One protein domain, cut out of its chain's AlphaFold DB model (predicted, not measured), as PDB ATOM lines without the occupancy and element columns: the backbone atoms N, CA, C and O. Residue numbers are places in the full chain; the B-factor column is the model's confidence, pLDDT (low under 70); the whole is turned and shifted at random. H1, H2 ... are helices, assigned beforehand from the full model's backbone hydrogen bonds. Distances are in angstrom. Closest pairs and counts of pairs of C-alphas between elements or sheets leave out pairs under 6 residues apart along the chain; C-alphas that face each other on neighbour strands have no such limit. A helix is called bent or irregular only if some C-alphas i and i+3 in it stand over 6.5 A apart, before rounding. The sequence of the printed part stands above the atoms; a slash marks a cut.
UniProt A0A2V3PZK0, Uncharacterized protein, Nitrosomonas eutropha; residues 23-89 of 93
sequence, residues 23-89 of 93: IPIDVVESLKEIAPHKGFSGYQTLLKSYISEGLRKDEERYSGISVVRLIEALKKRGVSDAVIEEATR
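This is residues 23 to 89 of the 93 residues of an uncharacterized protein of Nitrosomonas eutropha (UniProt A0A2V3PZK0). A long, thin, open shape: H2 and H3 follow each other nearly end to end as a shaft, H1 is set across the first end of H2, and at the far end H4 folds back beside H3. In the shaft, residues 50 to 66 stand free. The printed part has 67 residues with four named helices, H1 to H4 in that order, and no named strand; its class is all helix. It is extended, with a radius of gyration of the C-alphas of 21.2 A and spans of 57 by 23 by 13 A.

Find C-alpha 25 at (-38.477, 42.566, -21.788); from there H1 runs 19.4 A through residues 25 to 37. H1 is irregular, but only just: C-alphas 33 and 36 are 6.7 A apart. Look next at C-alpha 43, at (-32.610, 33.993, -14.667), where H2, residues 43 to 63, begins its 29.7 A. H3, residues 65 to 76, measures 16.5 A. H4, residues 81 to 89, ends at C-alpha 89, at (-54.063, 24.734, 23.343).

H1 and H2 touch, about perpendicular at 88 degrees; look at their closest C-alphas, those of Lys 32 and Tyr 43, 4.9 A apart. H2 touches H1 with residues 43 to 47 alone. H2 and H3 meet only through their link. H3 and H4 are close but not clearly touching, with the closest C-alphas, of Ile 71 and Ile 84, 7.0 A apart. They run opposite ways at a shallow tilt of 28 degrees. H1 is apart from H3 and H4, and H2 is apart from H4. Each O i to N i+4 pair is within hydrogen-bond range in H2, H3 and H4, and 7 of 9 are in H1.

The two C-alphas farthest apart, of Glu 33 and Gly 78, are 57.4 A apart. The printed part has no cut, and its three links are tight. The mean pLDDT of the printed part is 90.4; look at residues 64 to 65 for the values under 70.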
ATOM      1  N   ILE A  23     -44.029  38.607 -19.428       95.50
ATOM      2  CA  ILE A  23     -43.161  39.444 -18.597       95.50
ATOM      3  C   ILE A  23     -42.540  40.513 -19.509       95.50
ATOM      4  O   ILE A  23     -42.163  40.168 -20.634       95.50
ATOM      5  N   PRO A  24     -42.454  41.782 -19.070       98.12
ATOM      6  CA  PRO A  24     -41.758  42.828 -19.814       98.12
ATOM      7  C   PRO A  24     -40.306  42.455 -20.141       98.12
ATOM      8  O   PRO A  24     -39.646  41.741 -19.381       98.12
ATOM      9  N   ILE A  25     -39.812  42.924 -21.285       98.12
ATOM     10  CA  ILE A  25     -38.477  42.566 -21.788       98.12
ATOM     11  C   ILE A  25     -37.388  43.073 -20.837       98.12
ATOM     12  O   ILE A  25     -36.506  42.303 -20.459       98.12
ATOM     13  N   ASP A  26     -37.514  44.313 -20.375       98.25
ATOM     14  CA  ASP A  26     -36.606  44.976 -19.434       98.25
ATOM     15  C   ASP A  26     -36.485  44.215 -18.103       98.25
ATOM     16  O   ASP A  26     -35.401  44.092 -17.526       98.25
ATOM     17  N   VAL A  27     -37.581  43.607 -17.641       97.94
ATOM     18  CA  VAL A  27     -37.583  42.760 -16.443       97.94
ATOM     19  C   VAL A  27     -36.785  41.479 -16.688       97.94
ATOM     20  O   VAL A  27     -36.018  41.050 -15.825       97.94
ATOM     21  N   VAL A  28     -36.935  40.850 -17.859       97.38
ATOM     22  CA  VAL A  28     -36.167  39.644 -18.211       97.38
ATOM     23  C   VAL A  28     -34.677  39.958 -18.340       97.38
ATOM     24  O   VAL A  28     -33.851  39.167 -17.885       97.38
ATOM     25  N   GLU A  29     -34.329  41.098 -18.932       98.19
ATOM     26  CA  GLU A  29     -32.948  41.581 -19.035       98.19
ATOM     27  C   GLU A  29     -32.341  41.815 -17.649       98.19
ATOM     28  O   GLU A  29     -31.303  41.230 -17.333       98.19
ATOM     29  N   SER A  30     -33.058  42.523 -16.775       98.19
ATOM     30  CA  SER A  30     -32.653  42.739 -15.381       98.19
ATOM     31  C   SER A  30     -32.433  41.418 -14.633       98.19
ATOM     32  O   SER A  30     -31.451  41.245 -13.912       98.19
ATOM     33  N   LEU A  31     -33.318  40.430 -14.814       97.69
ATOM     34  CA  LEU A  31     -33.161  39.116 -14.182       97.69
ATOM     35  C   LEU A  31     -31.927  38.358 -14.696       97.69
ATOM     36  O   LEU A  31     -31.310  37.616 -13.927       97.69
ATOM     37  N   LYS A  32     -31.576  38.504 -15.981       97.62
ATOM     38  CA  LYS A  32     -30.365  37.901 -16.560       97.62
ATOM     39  C   LYS A  32     -29.102  38.533 -15.994       97.62
ATOM     40  O   LYS A  32     -28.175  37.793 -15.682       97.62
ATOM     41  N   GLU A  33     -29.089  39.850 -15.835       97.81
ATOM     42  CA  GLU A  33     -27.966  40.580 -15.247       97.81
ATOM     43  C   GLU A  33     -27.774  40.219 -13.768       97.81
ATOM     44  O   GLU A  33     -26.671  39.896 -13.339       97.81
ATOM     45  N   ILE A  34     -28.857  40.170 -12.987       97.81
ATOM     46  CA  ILE A  34     -28.794  39.931 -11.535       97.81
ATOM     47  C   ILE A  34     -28.467  38.468 -11.187       97.81
ATOM     48  O   ILE A  34     -27.860  38.201 -10.146       97.81
ATOM     49  N   ALA A  35     -28.870  37.496 -12.012       97.88
ATOM     50  CA  ALA A  35     -28.726  36.074 -11.683       97.88
ATOM     51  C   ALA A  35     -27.278  35.649 -11.349       97.88
ATOM     52  O   ALA A  35     -27.096  35.077 -10.267       97.88
ATOM     53  N   PRO A  36     -26.251  35.975 -12.161       96.81
ATOM     54  CA  PRO A  36     -24.852  35.695 -11.835       96.81
ATOM     55  C   PRO A  36     -24.389  36.355 -10.535       96.81
ATOM     56  O   PRO A  36     -23.751  35.700  -9.713       96.81
ATOM     57  N   HIS A  37     -24.765  37.618 -10.299       97.00
ATOM     58  CA  HIS A  37     -24.399  38.343  -9.075       97.00
ATOM     59  C   HIS A  37     -24.964  37.693  -7.808       97.00
ATOM     60  O   HIS A  37     -24.371  37.796  -6.736       97.00
ATOM     61  N   LYS A  38     -26.093  36.987  -7.926       95.62
ATOM     62  CA  LYS A  38     -26.708  36.228  -6.829       95.62
ATOM     63  C   LYS A  38     -26.326  34.742  -6.814       95.62
ATOM     64  O   LYS A  38     -26.919  33.986  -6.048       95.62
ATOM     65  N   GLY A  39     -25.368  34.318  -7.641       95.75
ATOM     66  CA  GLY A  39     -24.883  32.935  -7.697       95.75
ATOM     67  C   GLY A  39     -25.845  31.946  -8.363       95.75
ATOM     68  O   GLY A  39     -25.716  30.739  -8.172       95.75
ATOM     69  N   PHE A  40     -26.825  32.426  -9.135       96.25
ATOM     70  CA  PHE A  40     -27.726  31.564  -9.897       96.25
ATOM     71  C   PHE A  40     -27.174  31.299 -11.296       96.25
ATOM     72  O   PHE A  40     -26.734  32.212 -11.990       96.25
ATOM     73  N   SER A  41     -27.298  30.052 -11.756       89.88
ATOM     74  CA  SER A  41     -26.893  29.634 -13.106       89.88
ATOM     75  C   SER A  41     -27.735  30.244 -14.234       89.88
ATOM     76  O   SER A  41     -27.345  30.181 -15.395       89.88
ATOM     77  N   GLY A  42     -28.896  30.826 -13.920       93.94
ATOM     78  CA  GLY A  42     -29.754  31.470 -14.905       93.94
ATOM     79  C   GLY A  42     -30.943  32.206 -14.293       93.94
ATOM     80  O   GLY A  42     -31.355  31.952 -13.156       93.94
ATOM     81  N   TYR A  43     -31.527  33.101 -15.089       95.94
ATOM     82  CA  TYR A  43     -32.610  33.993 -14.667       95.94
ATOM     83  C   TYR A  43     -33.888  33.246 -14.251       95.94
ATOM     84  O   TYR A  43     -34.598  33.685 -13.350       95.94
ATOM     85  N   GLN A  44     -34.169  32.082 -14.851       94.69
ATOM     86  CA  GLN A  44     -35.328  31.260 -14.488       94.69
ATOM     87  C   GLN A  44     -35.214  30.709 -13.059       94.69
ATOM     88  O   GLN A  44     -36.215  30.632 -12.345       94.69
ATOM     89  N   THR A  45     -34.006  30.339 -12.622       95.06
ATOM     90  CA  THR A  45     -33.759  29.865 -11.251       95.06
ATOM     91  C   THR A  45     -33.906  31.010 -10.255       95.06
ATOM     92  O   THR A  45     -34.558  30.842  -9.223       95.06
ATOM     93  N   LEU A  46     -33.387  32.195 -10.602       97.00
ATOM     94  CA  LEU A  46     -33.572  33.404  -9.803       97.00
ATOM     95  C   LEU A  46     -35.062  33.764  -9.658       97.00
ATOM     96  O   LEU A  46     -35.534  33.974  -8.543       97.00
ATOM     97  N   LEU A  47     -35.822  33.759 -10.756       96.19
ATOM     98  CA  LEU A  47     -37.259  34.048 -10.752       96.19
ATOM     99  C   LEU A  47     -38.033  33.100  -9.824       96.19
ATOM    100  O   LEU A  47     -38.816  33.548  -8.986       96.19
ATOM    101  N   LYS A  48     -37.784  31.787  -9.923       93.38
ATOM    102  CA  LYS A  48     -38.391  30.786  -9.026       93.38
ATOM    103  C   LYS A  48     -38.048  31.055  -7.559       93.38
ATOM    104  O   LYS A  48     -38.903  30.864  -6.690       93.38
ATOM    105  N   SER A  49     -36.815  31.487  -7.288       94.81
ATOM    106  CA  SER A  49     -36.359  31.834  -5.942       94.81
ATOM    107  C   SER A  49     -37.119  33.035  -5.381       94.81
ATOM    108  O   SER A  49     -37.671  32.935  -4.287       94.81
ATOM    109  N   TYR A  50     -37.249  34.117  -6.158       95.75
ATOM    110  CA  TYR A  50     -38.001  35.305  -5.747       95.75
ATOM    111  C   TYR A  50     -39.470  35.008  -5.468       95.75
ATOM    112  O   TYR A  50     -39.979  35.399  -4.419       95.75
ATOM    113  N   ILE A  51     -40.134  34.258  -6.352       94.69
ATOM    114  CA  ILE A  51     -41.525  33.840  -6.137       94.69
ATOM    115  C   ILE A  51     -41.636  33.028  -4.841       94.69
ATOM    116  O   ILE A  51     -42.513  33.276  -4.017       94.69
ATOM    117  N   SER A  52     -40.724  32.075  -4.632       91.31
ATOM    118  CA  SER A  52     -40.731  31.228  -3.435       91.31
ATOM    119  C   SER A  52     -40.494  32.025  -2.153       91.31
ATOM    120  O   SER A  52     -41.100  31.728  -1.127       91.31
ATOM    121  N   GLU A  53     -39.593  33.002  -2.183       92.31
ATOM    122  CA  GLU A  53     -39.297  33.859  -1.040       92.31
ATOM    123  C   GLU A  53     -40.468  34.786  -0.708       92.31
ATOM    124  O   GLU A  53     -40.883  34.824   0.450       92.31
ATOM    125  N   GLY A  54     -41.025  35.474  -1.710       92.50
ATOM    126  CA  GLY A  54     -42.186  36.350  -1.537       92.50
ATOM    127  C   GLY A  54     -43.377  35.594  -0.958       92.50
ATOM    128  O   GLY A  54     -43.908  35.982   0.079       92.50
ATOM    129  N   LEU A  55     -43.700  34.433  -1.537       91.12
ATOM    130  CA  LEU A  55     -44.776  33.588  -1.025       91.12
ATOM    131  C   LEU A  55     -44.518  33.123   0.406       91.12
ATOM    132  O   LEU A  55     -45.444  33.134   1.202       91.12
ATOM    133  N   ARG A  56     -43.291  32.741   0.781       86.00
ATOM    134  CA  ARG A  56     -43.010  32.354   2.176       86.00
ATOM    135  C   ARG A  56     -43.276  33.498   3.156       86.00
ATOM    136  O   ARG A  56     -43.883  33.247   4.192       86.00
ATOM    137  N   LYS A  57     -42.855  34.722   2.820       88.00
ATOM    138  CA  LYS A  57     -43.077  35.910   3.661       88.00
ATOM    139  C   LYS A  57     -44.564  36.223   3.810       88.00
ATOM    140  O   LYS A  57     -45.031  36.471   4.917       88.00
ATOM    141  N   ASP A  58     -45.315  36.165   2.714       87.62
ATOM    142  CA  ASP A  58     -46.758  36.398   2.749       87.62
ATOM    143  C   ASP A  58     -47.473  35.300   3.533       87.62
ATOM    144  O   ASP A  58     -48.308  35.573   4.389       87.62
ATOM    145  N   GLU A  59     -47.125  34.041   3.303       83.62
ATOM    146  CA  GLU A  59     -47.709  32.920   4.031       83.62
ATOM    147  C   GLU A  59     -47.468  33.016   5.531       83.62
ATOM    148  O   GLU A  59     -48.389  32.752   6.296       83.62
ATOM    149  N   GLU A  60     -46.264  33.405   5.951       82.62
ATOM    150  CA  GLU A  60     -45.957  33.679   7.352       82.62
ATOM    151  C   GLU A  60     -46.840  34.813   7.881       82.62
ATOM    152  O   GLU A  60     -47.568  34.619   8.859       82.62
ATOM    153  N   ARG A  61     -46.879  35.943   7.165       81.00
ATOM    154  CA  ARG A  61     -47.678  37.121   7.523       81.00
ATOM    155  C   ARG A  61     -49.169  36.815   7.661       81.00
ATOM    156  O   ARG A  61     -49.813  37.333   8.567       81.00
ATOM    157  N   TYR A  62     -49.723  35.993   6.775       78.56
ATOM    158  CA  TYR A  62     -51.153  35.685   6.735       78.56
ATOM    159  C   TYR A  62     -51.537  34.409   7.498       78.56
ATOM    160  O   TYR A  62     -52.727  34.206   7.741       78.56
ATOM    161  N   SER A  63     -50.578  33.580   7.933       74.56
ATOM    162  CA  SER A  63     -50.860  32.320   8.646       74.56
ATOM    163  C   SER A  63     -51.644  32.509   9.950       74.56
ATOM    164  O   SER A  63     -52.504  31.689  10.260       74.56
ATOM    165  N   GLY A  64     -51.405  33.605  10.679       66.69
ATOM    166  CA  GLY A  64     -52.061  33.901  11.960       66.69
ATOM    167  C   GLY A  64     -53.254  34.859  11.878       66.69
ATOM    168  O   GLY A  64     -54.083  34.884  12.784       66.69
ATOM    169  N   ILE A  65     -53.394  35.627  10.791       68.69
ATOM    170  CA  ILE A  65     -54.407  36.697  10.689       68.69
ATOM    171  C   ILE A  65     -55.837  36.134  10.747       68.69
ATOM    172  O   ILE A  65     -56.723  36.762  11.322       68.69
ATOM    173  N   SER A  66     -56.065  34.939  10.196       70.00
ATOM    174  CA  SER A  66     -57.368  34.259  10.271       70.00
ATOM    175  C   SER A  66     -57.738  33.878  11.710       70.00
ATOM    176  O   SER A  66     -58.842  34.169  12.163       70.00
ATOM    177  N   VAL A  67     -56.788  33.294  12.448       78.19
ATOM    178  CA  VAL A  67     -56.997  32.839  13.830       78.19
ATOM    179  C   VAL A  67     -57.185  34.029  14.766       78.19
ATOM    180  O   VAL A  67     -58.125  34.039  15.550       78.19
ATOM    181  N   VAL A  68     -56.374  35.082  14.628       78.94
ATOM    182  CA  VAL A  68     -56.514  36.309  15.430       78.94
ATOM    183  C   VAL A  68     -57.882  36.958  15.206       78.94
ATOM    184  O   VAL A  68     -58.584  37.263  16.169       78.94
ATOM    185  N   ARG A  69     -58.319  37.101  13.947       81.69
ATOM    186  CA  ARG A  69     -59.649  37.655  13.633       81.69
ATOM    187  C   ARG A  69     -60.790  36.774  14.140       81.69
ATOM    188  O   ARG A  69     -61.828  37.301  14.536       81.69
ATOM    189  N   LEU A  70     -60.618  35.451  14.121       84.12
ATOM    190  CA  LEU A  70     -61.585  34.509  14.677       84.12
ATOM    191  C   LEU A  70     -61.684  34.659  16.201       84.12
ATOM    192  O   LEU A  70     -62.792  34.794  16.714       84.12
ATOM    193  N   ILE A  71     -60.551  34.717  16.908       87.56
ATOM    194  CA  ILE A  71     -60.494  34.947  18.358       87.56
ATOM    195  C   ILE A  71     -61.191  36.265  18.716       87.56
ATOM    196  O   ILE A  71     -62.064  36.285  19.580       87.56
ATOM    197  N   GLU A  72     -60.885  37.359  18.014       88.25
ATOM    198  CA  GLU A  72     -61.548  38.652  18.230       88.25
ATOM    199  C   GLU A  72     -63.064  38.588  17.991       88.25
ATOM    200  O   GLU A  72     -63.843  39.176  18.746       88.25
ATOM    201  N   ALA A  73     -63.508  37.874  16.952       90.12
ATOM    202  CA  ALA A  73     -64.926  37.696  16.661       90.12
ATOM    203  C   ALA A  73     -65.648  36.870  17.741       90.12
ATOM    204  O   ALA A  73     -66.796  37.175  18.064       90.12
ATOM    205  N   LEU A  74     -64.984  35.862  18.316       91.44
ATOM    206  CA  LEU A  74     -65.511  35.049  19.417       91.44
ATOM    207  C   LEU A  74     -65.615  35.863  20.713       91.44
ATOM    208  O   LEU A  74     -66.678  35.865  21.334       91.44
ATOM    209  N   LYS A  75     -64.584  36.650  21.059       91.44
ATOM    210  CA  LYS A  75     -64.631  37.574  22.207       91.44
ATOM    211  C   LYS A  75     -65.791  38.565  22.088       91.44
ATOM    212  O   LYS A  75     -66.559  38.739  23.029       91.44
ATOM    213  N   LYS A  76     -65.993  39.159  20.902       93.56
ATOM    214  CA  LYS A  76     -67.133  40.063  20.628       93.56
ATOM    215  C   LYS A  76     -68.502  39.394  20.777       93.56
ATOM    216  O   LYS A  76     -69.487  40.086  21.009       93.56
ATOM    217  N   ARG A  77     -68.577  38.070  20.625       93.12
ATOM    218  CA  ARG A  77     -69.797  37.273  20.818       93.12
ATOM    219  C   ARG A  77     -69.968  36.770  22.256       93.12
ATOM    220  O   ARG A  77     -70.922  36.046  22.515       93.12
ATOM    221  N   GLY A  78     -69.084  37.161  23.176       92.56
ATOM    222  CA  GLY A  78     -69.169  36.815  24.595       92.56
ATOM    223  C   GLY A  78     -68.543  35.469  24.958       92.56
ATOM    224  O   GLY A  78     -68.787  34.970  26.053       92.56
ATOM    225  N   VAL A  79     -67.744  34.871  24.069       94.56
ATOM    226  CA  VAL A  79     -66.957  33.682  24.422       94.56
ATOM    227  C   VAL A  79     -65.863  34.101  25.405       94.56
ATOM    228  O   VAL A  79     -65.155  35.077  25.158       94.56
ATOM    229  N   SER A  80     -65.748  33.387  26.525       93.38
ATOM    230  CA  SER A  80     -64.782  33.709  27.574       93.38
ATOM    231  C   SER A  80     -63.349  33.411  27.136       93.38
ATOM    232  O   SER A  80     -63.087  32.455  26.403       93.38
ATOM    233  N   ASP A  81     -62.405  34.208  27.638       88.94
ATOM    234  CA  ASP A  81     -60.981  34.040  27.335       88.94
ATOM    235  C   ASP A  81     -60.465  32.650  27.735       88.94
ATOM    236  O   ASP A  81     -59.694  32.059  26.990       88.94
ATOM    237  N   ALA A  82     -60.975  32.079  28.832       90.69
ATOM    238  CA  ALA A  82     -60.619  30.734  29.281       90.69
ATOM    239  C   ALA A  82     -60.942  29.645  28.241       90.69
ATOM    240  O   ALA A  82     -60.109  28.778  27.990       90.69
ATOM    241  N   VAL A  83     -62.116  29.719  27.599       91.81
ATOM    242  CA  VAL A  83     -62.540  28.755  26.565       91.81
ATOM    243  C   VAL A  83     -61.725  28.936  25.285       91.81
ATOM    244  O   VAL A  83     -61.378  27.962  24.625       91.81
ATOM    245  N   ILE A  84     -61.393  30.179  24.930       89.56
ATOM    246  CA  ILE A  84     -60.553  30.468  23.761       89.56
ATOM    247  C   ILE A  84     -59.127  29.955  23.996       89.56
ATOM    248  O   ILE A  84     -58.546  29.344  23.101       89.56
ATOM    249  N   GLU A  85     -58.563  30.166  25.185       86.62
ATOM    250  CA  GLU A  85     -57.237  29.660  25.549       86.62
ATOM    251  C   GLU A  85     -57.183  28.132  25.571       86.62
ATOM    252  O   GLU A  85     -56.226  27.556  25.061       86.62
ATOM    253  N   GLU A  86     -58.206  27.478  26.122       89.88
ATOM    254  CA  GLU A  86     -58.344  26.021  26.102       89.88
ATOM    255  C   GLU A  86     -58.401  25.490  24.667       89.88
ATOM    256  O   GLU A  86     -57.525  24.729  24.268       89.88
ATOM    257  N   ALA A  87     -59.310  26.015  23.841       86.25
ATOM    258  CA  ALA A  87     -59.428  25.620  22.439       86.25
ATOM    259  C   ALA A  87     -58.169  25.933  21.605       86.25
ATOM    260  O   ALA A  87     -57.901  25.267  20.608       86.25
ATOM    261  N   THR A  88     -57.391  26.956  21.976       82.94
ATOM    262  CA  THR A  88     -56.125  27.278  21.296       82.94
ATOM    263  C   THR A  88     -55.015  26.298  21.678       82.94
ATOM    264  O   THR A  88     -54.171  25.997  20.835       82.94
ATOM    265  N   ARG A  89     -55.007  25.780  22.917       82.69
ATOM    266  CA  ARG A  89     -54.063  24.734  23.343       82.69
ATOM    267  C   ARG A  89     -54.302  23.427  22.589       82.69
ATOM    268  O   ARG A  89     -53.332  22.845  22.112       82.69
TER     269      ARG A  89